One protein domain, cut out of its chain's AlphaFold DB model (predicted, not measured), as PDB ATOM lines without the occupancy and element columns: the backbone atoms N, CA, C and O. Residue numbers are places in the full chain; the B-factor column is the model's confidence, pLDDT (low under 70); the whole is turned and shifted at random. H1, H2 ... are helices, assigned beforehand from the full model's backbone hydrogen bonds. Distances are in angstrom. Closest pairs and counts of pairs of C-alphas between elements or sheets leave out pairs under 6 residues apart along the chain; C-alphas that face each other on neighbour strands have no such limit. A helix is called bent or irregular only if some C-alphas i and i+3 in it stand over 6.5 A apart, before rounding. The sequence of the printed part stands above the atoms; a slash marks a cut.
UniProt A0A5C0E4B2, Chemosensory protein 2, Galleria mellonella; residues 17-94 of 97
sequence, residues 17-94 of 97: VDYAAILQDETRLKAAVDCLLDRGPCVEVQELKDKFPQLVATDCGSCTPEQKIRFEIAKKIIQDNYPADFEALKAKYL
ATOM      1  N   VAL A  17     101.878  81.420 119.870       60.38
ATOM      2  CA  VAL A  17     101.842  81.651 118.428       60.38
ATOM      3  C   VAL A  17     101.272  83.041 118.149       60.38
ATOM      4  O   VAL A  17     100.107  83.317 118.447       60.38
ATOM      5  N   ASP A  18     102.071  83.914 117.533       69.69
ATOM      6  CA  ASP A  18     101.582  85.190 117.004       69.69
ATOM      7  C   ASP A  18     100.853  84.958 115.673       69.69
ATOM      8  O   ASP A  18     101.410  85.086 114.580       69.69
ATOM      9  N   TYR A  19      99.572  84.601 115.775       71.00
ATOM     10  CA  TYR A  19      98.705  84.388 114.616       71.00
ATOM     11  C   TYR A  19      98.639  85.608 113.690       71.00
ATOM     12  O   TYR A  19      98.457  85.439 112.490       71.00
ATOM     13  N   ALA A  20      98.788  86.832 114.212       68.50
ATOM     14  CA  ALA A  20      98.753  88.022 113.367       68.50
ATOM     15  C   ALA A  20     100.002  88.101 112.482       68.50
ATOM     16  O   ALA A  20      99.881  88.373 111.290       68.50
ATOM     17  N   ALA A  21     101.176  87.791 113.036       76.12
ATOM     18  CA  ALA A  21     102.418  87.749 112.272       76.12
ATOM     19  C   ALA A  21     102.440  86.616 111.228       76.12
ATOM     20  O   ALA A  21     103.023  86.792 110.163       76.12
ATOM     21  N   ILE A  22     101.794  85.475 111.504       77.75
ATOM     22  CA  ILE A  22     101.654  84.380 110.526       77.75
ATOM     23  C   ILE A  22     100.700  84.775 109.397       77.75
ATOM     24  O   ILE A  22     101.011  84.551 108.236       77.75
ATOM     25  N   LEU A  23      99.550  85.382 109.711       74.56
ATOM     26  CA  LEU A  23      98.558  85.773 108.699       74.56
ATOM     27  C   LEU A  23      99.044  86.898 107.769       74.56
ATOM     28  O   LEU A  23      98.506  87.046 106.677       74.56
ATOM     29  N   GLN A  24     100.023  87.696 108.201       80.69
ATOM     30  CA  GLN A  24     100.620  88.778 107.407       80.69
ATOM     31  C   GLN A  24     101.814  88.330 106.549       80.69
ATOM     32  O   GLN A  24     102.263  89.097 105.699       80.69
ATOM     33  N   ASP A  25     102.321  87.114 106.753       85.00
ATOM     34  CA  ASP A  25     103.448  86.548 106.013       85.00
ATOM     35  C   ASP A  25     102.971  85.329 105.219       85.00
ATOM     36  O   ASP A  25     102.708  84.263 105.771       85.00
ATOM     37  N   GLU A  26     102.877  85.480 103.899       85.00
ATOM     38  CA  GLU A  26     102.403  84.429 102.997       85.00
ATOM     39  C   GLU A  26     103.223  83.131 103.097       85.00
ATOM     40  O   GLU A  26     102.664  82.034 103.023       85.00
ATOM     41  N   THR A  27     104.535  83.225 103.326       89.12
ATOM     42  CA  THR A  27     105.397  82.042 103.443       89.12
ATOM     43  C   THR A  27     105.091  81.285 104.730       89.12
ATOM     44  O   THR A  27     104.953  80.059 104.720       89.12
ATOM     45  N   ARG A  28     104.937  82.009 105.843       88.50
ATOM     46  CA  ARG A  28     104.594  81.416 107.144       88.50
ATOM     47  C   ARG A  28     103.169  80.883 107.164       88.50
ATOM     48  O   ARG A  28     102.947  79.789 107.681       88.50
ATOM     49  N   LEU A  29     102.221  81.603 106.563       86.62
ATOM     50  CA  LEU A  29     100.843  81.150 106.405       86.62
ATOM     51  C   LEU A  29     100.789  79.848 105.608       86.62
ATOM     52  O   LEU A  29     100.168  78.883 106.054       86.62
ATOM     53  N   LYS A  30     101.494  79.786 104.474       88.75
ATOM     54  CA  LYS A  30     101.576  78.572 103.667       88.75
ATOM     55  C   LYS A  30     102.190  77.409 104.446       88.75
ATOM     56  O   LYS A  30     101.623  76.320 104.441       88.75
ATOM     57  N   ALA A  31     103.290  77.632 105.164       90.75
ATOM     58  CA  ALA A  31     103.903  76.600 105.999       90.75
ATOM     59  C   ALA A  31     102.951  76.102 107.105       90.75
ATOM     60  O   ALA A  31     102.888  74.902 107.378       90.75
ATOM     61  N   ALA A  32     102.169  77.001 107.711       88.62
ATOM     62  CA  ALA A  32     101.165  76.640 108.704       88.62
ATOM     63  C   ALA A  32     100.034  75.792 108.100       88.62
ATOM     64  O   ALA A  32      99.675  74.756 108.661       88.62
ATOM     65  N   VAL A  33      99.510  76.185 106.936       90.50
ATOM     66  CA  VAL A  33      98.487  75.430 106.195       90.50
ATOM     67  C   VAL A  33      99.011  74.055 105.774       90.50
ATOM     68  O   VAL A  33      98.341  73.046 105.995       90.50
ATOM     69  N   ASP A  34     100.232  73.983 105.245       93.56
ATOM     70  CA  ASP A  34     100.862  72.723 104.855       93.56
ATOM     71  C   ASP A  34     101.075  71.805 106.073       93.56
ATOM     72  O   ASP A  34     100.795  70.610 105.992       93.56
ATOM     73  N   CYS A  35     101.465  72.345 107.232       93.75
ATOM     74  CA  CYS A  35     101.510  71.594 108.490       93.75
ATOM     75  C   CYS A  35     100.134  71.019 108.871       93.75
ATOM     76  O   CYS A  35     100.028  69.828 109.189       93.75
ATOM     77  N   LEU A  36      99.072  71.834 108.824       90.81
ATOM     78  CA  LEU A  36      97.705  71.392 109.116       90.81
ATOM     79  C   LEU A  36      97.246  70.308 108.130       90.81
ATOM     80  O   LEU A  36      96.495  69.413 108.507       90.81
ATOM     81  N   LEU A  37      97.729  70.321 106.891       93.25
ATOM     82  CA  LEU A  37      97.391  69.338 105.860       93.25
ATOM     83  C   LEU A  37      98.329  68.122 105.808       93.25
ATOM     84  O   LEU A  37      98.139  67.271 104.947       93.25
ATOM     85  N   ASP A  38      99.274  67.983 106.744       94.38
ATOM     86  CA  ASP A  38     100.331  66.948 106.733       94.38
ATOM     87  C   ASP A  38     101.231  66.980 105.483       94.38
ATOM     88  O   ASP A  38     101.802  65.969 105.083       94.38
ATOM     89  N   ARG A  39     101.382  68.149 104.855       95.00
ATOM     90  CA  ARG A  39     102.239  68.367 103.678       95.00
ATOM     91  C   ARG A  39     103.632  68.890 104.036       95.00
ATOM     92  O   ARG A  39     104.497  68.966 103.170       95.00
ATOM     93  N   GLY A  40     103.854  69.247 105.300       93.38
ATOM     94  CA  GLY A  40     105.118  69.785 105.792       93.38
ATOM     95  C   GLY A  40     105.238  69.735 107.319       93.38
ATOM     96  O   GLY A  40     104.288  69.350 108.007       93.38
ATOM     97  N   PRO A  41     106.412  70.100 107.865       93.50
ATOM     98  CA  PRO A  41     106.653  70.107 109.301       93.50
ATOM     99  C   PRO A  41     105.892  71.237 110.004       93.50
ATOM    100  O   PRO A  41     105.705  72.325 109.464       93.50
ATOM    101  N   CYS A  42     105.516  70.996 111.255       84.75
ATOM    102  CA  CYS A  42     104.862  71.974 112.116       84.75
ATOM    103  C   CYS A  42     105.898  72.655 113.011       84.75
ATOM    104  O   CYS A  42     106.270  72.115 114.047       84.75
ATOM    105  N   VAL A  43     106.390  73.823 112.593       82.88
ATOM    106  CA  VAL A  43     107.432  74.551 113.342       82.88
ATOM    107  C   VAL A  43     106.814  75.451 114.412       82.88
ATOM    108  O   VAL A  43     107.135  75.319 115.587       82.88
ATOM    109  N   GLU A  44     105.891  76.332 114.018       79.81
ATOM    110  CA  GLU A  44     105.313  77.355 114.910       79.81
ATOM    111  C   GLU A  44     103.856  77.067 115.306       79.81
ATOM    112  O   GLU A  44     103.301  77.763 116.143       79.81
ATOM    113  N   VAL A  45     103.209  76.065 114.701       84.06
ATOM    114  CA  VAL A  45     101.748  75.860 114.802       84.06
ATOM    115  C   VAL A  45     101.350  74.446 115.236       84.06
ATOM    116  O   VAL A  45     100.218  74.021 115.007       84.06
ATOM    117  N   GLN A  46     102.257  73.697 115.869       88.38
ATOM    118  CA  GLN A  46     101.958  72.339 116.345       88.38
ATOM    119  C   GLN A  46     100.766  72.330 117.316       88.38
ATOM    120  O   GLN A  46      99.826  71.564 117.127       88.38
ATOM    121  N   GLU A  47     100.737  73.251 118.284       83.94
ATOM    122  CA  GLU A  47      99.616  73.353 119.230       83.94
ATOM    123  C   GLU A  47      98.285  73.696 118.548       83.94
ATOM    124  O   GLU A  47      97.224  73.247 118.991       83.94
ATOM    125  N   LEU A  48      98.324  74.500 117.475       82.94
ATOM    126  CA  LEU A  48      97.136  74.800 116.680       82.94
ATOM    127  C   LEU A  48      96.625  73.520 116.030       82.94
ATOM    128  O   LEU A  48      95.437  73.246 116.133       82.94
ATOM    129  N   LYS A  49      97.507  72.740 115.395       86.50
ATOM    130  CA  LYS A  49      97.154  71.483 114.728       86.50
ATOM    131  C   LYS A  49      96.477  70.498 115.673       86.50
ATOM    132  O   LYS A  49      95.453  69.927 115.306       86.50
ATOM    133  N   ASP A  50      96.988  70.366 116.893       87.81
ATOM    134  CA  ASP A  50      96.433  69.451 117.895       87.81
ATOM    135  C   ASP A  50      95.007  69.855 118.320       87.81
ATOM    136  O   ASP A  50      94.153  69.001 118.559       87.81
ATOM    137  N   LYS A  51      94.719  71.164 118.372       83.88
ATOM    138  CA  LYS A  51      93.399  71.717 118.736       83.88
ATOM    139  C   LYS A  51      92.477  71.937 117.535       83.88
ATOM    140  O   LYS A  51      91.271  72.110 117.710       83.88
ATOM    141  N   PHE A  52      93.023  71.934 116.320       85.06
ATOM    142  CA  PHE A  52      92.329  72.325 115.097       85.06
ATOM    143  C   PHE A  52      91.016  71.564 114.866       85.06
ATOM    144  O   PHE A  52      90.022  72.239 114.599       85.06
ATOM    145  N   PRO A  53      90.938  70.224 115.050       85.44
ATOM    146  CA  PRO A  53      89.687  69.488 114.861       85.44
ATOM    147  C   PRO A  53      88.546  70.021 115.735       85.44
ATOM    148  O   PRO A  53      87.435  70.232 115.255       85.44
ATOM    149  N   GLN A  54      88.826  70.300 117.010       82.81
ATOM    150  CA  GLN A  54      87.836  70.843 117.940       82.81
ATOM    151  C   GLN A  54      87.435  72.274 117.559       82.81
ATOM    152  O   GLN A  54      86.250  72.618 117.605       82.81
ATOM    153  N   LEU A  55      88.415  73.103 117.185       82.62
ATOM    154  CA  LEU A  55      88.187  74.492 116.793       82.62
ATOM    155  C   LEU A  55      87.252  74.579 115.590       82.62
ATOM    156  O   LEU A  55      86.299  75.347 115.632       82.62
ATOM    157  N   VAL A  56      87.466  73.775 114.547       83.62
ATOM    158  CA  VAL A  56      86.608  73.835 113.357       83.62
ATOM    159  C   VAL A  56      85.261  73.143 113.563       83.62
ATOM    160  O   VAL A  56      84.253  73.659 113.094       83.62
ATOM    161  N   ALA A  57      85.206  72.039 114.318       84.31
ATOM    162  CA  ALA A  57      83.952  71.325 114.581       84.31
ATOM    163  C   ALA A  57      82.953  72.150 115.408       84.31
ATOM    164  O   ALA A  57      81.745  71.952 115.307       84.31
ATOM    165  N   THR A  58      83.456  73.066 116.237       82.44
ATOM    166  CA  THR A  58      82.637  73.911 117.119       82.44
ATOM    167  C   THR A  58      82.608  75.378 116.702       82.44
ATOM    168  O   THR A  58      82.074  76.196 117.447       82.44
ATOM    169  N   ASP A  59      83.204  75.721 115.554       81.00
ATOM    170  CA  ASP A  59      83.369  77.107 115.090       81.00
ATOM    171  C   ASP A  59      83.948  78.018 116.199       81.00
ATOM    172  O   ASP A  59      83.391  79.047 116.595       81.00
ATOM    173  N   CYS A  60      85.081  77.576 116.759       80.31
ATOM    174  CA  CYS A  60      85.794  78.201 117.872       80.31
ATOM    175  C   CYS A  60      84.948  78.291 119.162       80.31
ATOM    176  O   CYS A  60      84.992  79.290 119.882       80.31
ATOM    177  N   GLY A  61      84.166  77.257 119.488       80.19
ATOM    178  CA  GLY A  61      83.205  77.280 120.601       80.19
ATOM    179  C   GLY A  61      83.819  77.471 121.995       80.19
ATOM    180  O   GLY A  61      83.139  77.928 122.909       80.19
ATOM    181  N   SER A  62      85.108  77.158 122.163       79.12
ATOM    182  CA  SER A  62      85.859  77.357 123.417       79.12
ATOM    183  C   SER A  62      86.772  78.590 123.407       79.12
ATOM    184  O   SER A  62      87.562  78.772 124.331       79.12
ATOM    185  N   CYS A  63      86.696  79.419 122.367       81.94
ATOM    186  CA  CYS A  63      87.565  80.575 122.192       81.94
ATOM    187  C   CYS A  63      87.066  81.804 122.960       81.94
ATOM    188  O   CYS A  63      85.862  82.005 123.125       81.94
ATOM    189  N   THR A  64      87.985  82.681 123.379       83.62
ATOM    190  CA  THR A  64      87.615  84.018 123.876       83.62
ATOM    191  C   THR A  64      87.032  84.876 122.742       83.62
ATOM    192  O   THR A  64      87.252  84.568 121.564       83.62
ATOM    193  N   PRO A  65      86.327  85.982 123.045       84.50
ATOM    194  CA  PRO A  65      85.813  86.885 122.014       84.50
ATOM    195  C   PRO A  65      86.892  87.363 121.028       84.50
ATOM    196  O   PRO A  65      86.674  87.354 119.818       84.50
ATOM    197  N   GLU A  66      88.085  87.706 121.515       79.12
ATOM    198  CA  GLU A  66      89.202  88.151 120.676       79.12
ATOM    199  C   GLU A  66      89.749  87.023 119.794       79.12
ATOM    200  O   GLU A  66      90.064  87.243 118.623       79.12
ATOM    201  N   GLN A  67      89.858  85.809 120.339       76.81
ATOM    202  CA  GLN A  67      90.294  84.631 119.587       76.81
ATOM    203  C   GLN A  67      89.293  84.278 118.484       76.81
ATOM    204  O   GLN A  67      89.703  83.960 117.370       76.81
ATOM    205  N   LYS A  68      87.988  84.397 118.759       83.19
ATOM    206  CA  LYS A  68      86.935  84.138 117.774       83.19
ATOM    207  C   LYS A  68      86.989  85.124 116.607       83.19
ATOM    208  O   LYS A  68      86.914  84.704 115.458       83.19
ATOM    209  N   ILE A  69      87.218  86.411 116.875       83.75
ATOM    210  CA  ILE A  69      87.426  87.417 115.816       83.75
ATOM    211  C   ILE A  69      88.624  87.035 114.933       83.75
ATOM    212  O   ILE A  69      88.530  87.080 113.708       83.75
ATOM    213  N   ARG A  70      89.746  86.627 115.539       78.88
ATOM    214  CA  ARG A  70      90.940  86.201 114.788       78.88
ATOM    215  C   ARG A  70      90.690  84.939 113.965       78.88
ATOM    216  O   ARG A  70      91.159  84.869 112.834       78.88
ATOM    217  N   PHE A  71      89.945  83.978 114.510       82.94
ATOM    218  CA  PHE A  71      89.551  82.760 113.807       82.94
ATOM    219  C   PHE A  71      88.717  83.077 112.560       82.94
ATOM    220  O   PHE A  71      89.052  82.598 111.480       82.94
ATOM    221  N   GLU A  72      87.713  83.951 112.668       84.75
ATOM    222  CA  GLU A  72      86.896  84.368 111.518       84.75
ATOM    223  C   GLU A  72      87.712  85.112 110.452       84.75
ATOM    224  O   GLU A  72      87.550  84.863 109.257       84.75
ATOM    225  N   ILE A  73      88.635  85.988 110.862       84.25
ATOM    226  CA  ILE A  73      89.538  86.677 109.928       84.25
ATOM    227  C   ILE A  73      90.435  85.667 109.203       84.25
ATOM    228  O   ILE A  73      90.538  85.716 107.978       84.25
ATOM    229  N   ALA A  74      91.055  84.733 109.929       84.56
ATOM    230  CA  ALA A  74      91.916  83.704 109.348       84.56
ATOM    231  C   ALA A  74      91.145  82.811 108.365       84.56
ATOM    232  O   ALA A  74      91.589  82.598 107.237       84.56
ATOM    233  N   LYS A  75      89.957  82.349 108.770       85.31
ATOM    234  CA  LYS A  75      89.032  81.568 107.942       85.31
ATOM    235  C   LYS A  75      88.703  82.305 106.646       85.31
ATOM    236  O   LYS A  75      88.846  81.722 105.576       85.31
ATOM    237  N   LYS A  76      88.357  83.594 106.730       87.06
ATOM    238  CA  LYS A  76      88.061  84.427 105.560       87.06
ATOM    239  C   LYS A  76      89.272  84.607 104.641       87.06
ATOM    240  O   LYS A  76      89.132  84.454 103.435       87.06
ATOM    241  N   ILE A  77      90.459  84.880 105.190       83.56
ATOM    242  CA  ILE A  77      91.698  85.023 104.404       83.56
ATOM    243  C   ILE A  77      92.005  83.735 103.634       83.56
ATOM    244  O   ILE A  77      92.318  83.801 102.446       83.56
ATOM    245  N   ILE A  78      91.910  82.576 104.294       85.19
ATOM    246  CA  ILE A  78      92.184  81.275 103.673       85.19
ATOM    247  C   ILE A  78      91.119  80.952 102.620       85.19
ATOM    248  O   ILE A  78      91.464  80.522 101.526       85.19
ATOM    249  N   GLN A  79      89.842  81.208 102.906       87.88
ATOM    250  CA  GLN A  79      88.753  80.987 101.956       87.88
ATOM    251  C   GLN A  79      88.881  81.861 100.696       87.88
ATOM    252  O   GLN A  79      88.694  81.357  99.591       87.88
ATOM    253  N   ASP A  80      89.201  83.148 100.859       88.25
ATOM    254  CA  ASP A  80      89.231  84.114  99.758       88.25
ATOM    255  C   ASP A  80      90.511  83.979  98.902       88.25
ATOM    256  O   ASP A  80      90.446  84.123  97.682       88.25
ATOM    257  N   ASN A  81      91.667  83.680  99.515       85.62
ATOM    258  CA  ASN A  81      92.968  83.665  98.820       85.62
ATOM    259  C   ASN A  81      93.513  82.258  98.526       85.62
ATOM    260  O   ASN A  81      94.271  82.081  97.575       85.62
ATOM    261  N   TYR A  82      93.127  81.250  99.313       87.94
ATOM    262  CA  TYR A  82      93.631  79.874  99.213       87.94
ATOM    263  C   TYR A  82      92.479  78.850  99.167       87.94
ATOM    264  O   TYR A  82      92.443  77.910  99.967       87.94
ATOM    265  N   PRO A  83      91.520  78.977  98.227       92.81
ATOM    266  CA  PRO A  83      90.290  78.179  98.230       92.81
ATOM    267  C   PRO A  83      90.541  76.669  98.116       92.81
ATOM    268  O   PRO A  83      89.825  75.875  98.721       92.81
ATOM    269  N   ALA A  84      91.581  76.251  97.389       93.81
ATOM    270  CA  ALA A  84      91.947  74.838  97.284       93.81
ATOM    271  C   ALA A  84      92.423  74.258  98.628       93.81
ATOM    272  O   ALA A  84      92.062  73.137  98.988       93.81
ATOM    273  N   ASP A  85      93.203  75.028  99.390       90.56
ATOM    274  CA  ASP A  85      93.656  74.619 100.717       90.56
ATOM    275  C   ASP A  85      92.525  74.690 101.741       90.56
ATOM    276  O   ASP A  85      92.428  73.816 102.600       90.56
ATOM    277  N   PHE A  86      91.622  75.664 101.613       89.50
ATOM    278  CA  PHE A  86      90.404  75.730 102.413       89.50
ATOM    279  C   PHE A  86      89.554  74.463 102.255       89.50
ATOM    280  O   PHE A  86      89.180  73.837 103.247       89.50
ATOM    281  N   GLU A  87      89.298  74.032 101.018       92.00
ATOM    282  CA  GLU A  87      88.554  72.798 100.756       92.00
ATOM    283  C   GLU A  87      89.298  71.552 101.255       92.00
ATOM    284  O   GLU A  87      88.675  70.656 101.825       92.00
ATOM    285  N   ALA A  88      90.629  71.508 101.139       92.38
ATOM    286  CA  ALA A  88      91.425  70.418 101.703       92.38
ATOM    287  C   ALA A  88      91.349  70.368 103.242       92.38
ATOM    288  O   ALA A  88      91.238  69.286 103.822       92.38
ATOM    289  N   LEU A  89      91.373  71.526 103.914       89.88
ATOM    290  CA  LEU A  89      91.223  71.626 105.368       89.88
ATOM    291  C   LEU A  89      89.835  71.163 105.804       89.88
ATOM    292  O   LEU A  89      89.724  70.386 106.752       89.88
ATOM    293  N   LYS A  90      88.782  71.580 105.089       89.12
ATOM    294  CA  LYS A  90      87.419  71.097 105.331       89.12
ATOM    295  C   LYS A  90      87.342  69.584 105.184       89.12
ATOM    296  O   LYS A  90      86.915  68.920 106.116       89.12
ATOM    297  N   ALA A  91      87.815  69.039 104.064       90.94
ATOM    298  CA  ALA A  91      87.779  67.602 103.803       90.94
ATOM    299  C   ALA A  91      88.516  66.784 104.877       90.94
ATOM    300  O   ALA A  91      88.126  65.657 105.173       90.94
ATOM    301  N   LYS A  92      89.574  67.349 105.469       90.00
ATOM    302  CA  LYS A  92      90.351  66.693 106.519       90.00
ATOM    303  C   LYS A  92      89.715  66.782 107.907       90.00
ATOM    304  O   LYS A  92      89.786  65.814 108.658       90.00
ATOM    305  N   TYR A  93      89.160  67.936 108.275       86.81
ATOM    306  CA  TYR A  93      88.803  68.238 109.667       86.81
ATOM    307  C   TYR A  93      87.307  68.417 109.934       86.81
ATOM    308  O   TYR A  93      86.890  68.340 111.087       86.81
ATOM    309  N   LEU A  94      86.501  68.651 108.901       81.31
ATOM    310  CA  LEU A  94      85.048  68.721 108.998       81.31
ATOM    311  C   LEU A  94      84.471  67.454 108.362       81.31
ATOM    312  O   LEU A  94      84.353  67.399 107.136       81.31
TER     313      LEU A  94
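This is residues 17 to 94 of the 97 residues of the protein "Chemosensory protein 2" of Galleria mellonella (UniProt A0A5C0E4B2). Five helices make a rounded cluster, set in a loose ring that runs H1, H2, H3, H5, H4 and comes back near H1, with H2 and H5 running the same way at a shallow tilt of 27 degrees. H4, the longest, makes one side of the ring and H2 the side across from it, while H3 crosses the ends of H2 and H5 nearly at right angles. The 78 printed residues have named helices H1 to H5 in that order along the chain and no named strand; the class is all helix. The whole is compact, with a radius of gyration of the C-alphas of 11.5 A and spans of 29 by 26 by 24 A.

H1, residues 19 to 23, begins at C-alpha 19 (98.705, 84.388, 114.616). H2, residues 26 to 36, is 15.1 A long. H3, residues 46 to 57, is 18.1 A long and irregular, with C-alphas 50 and 53 7.4 A apart. H4, residues 65 to 81, measures 24.5 A. H5, residues 83 to 93, is 15.2 A long and ends at C-alpha 93 (88.803, 68.238, 109.667).

H1 and H2 touch only at the corner, C-alphas of Ile 22 and Leu 29 closest at 5.3 A. H3, with residues 46 to 49 alone, only just touches H2, with 3 pairs of C-alphas within 8 A; Leu 36 and Lys 49 have the closest C-alphas, 5.6 A. Their lines are only just about perpendicular, at 72 degrees. H3 touches H5 with residues 52 to 57 alone, about perpendicular at 84 degrees; the closest C-alphas, of Pro 53 and Tyr 93, are 5.4 A apart. H4, with residues 78 to 79 alone, only just touches H5, with 3 pairs within 8 A and only at the corner; the C-alphas of Gln 79 and Phe 86 are closest at 5.5 A. H1 and H4 are close but not clearly touching, closest C-alphas Leu 23 and Ala 74 at 7.0 A. H2 and H4 are apart. Every O i to N i+4 pair is within hydrogen-bond range in H1, H2, H4 and H5; in H3, 6 of 8.

The C-alphas farthest apart are those of Arg 39 and Pro 65, 30.8 A. The printed part has no cut, and no link is long. Residues 17 to 18 and residue 20 have pLDDT under 70.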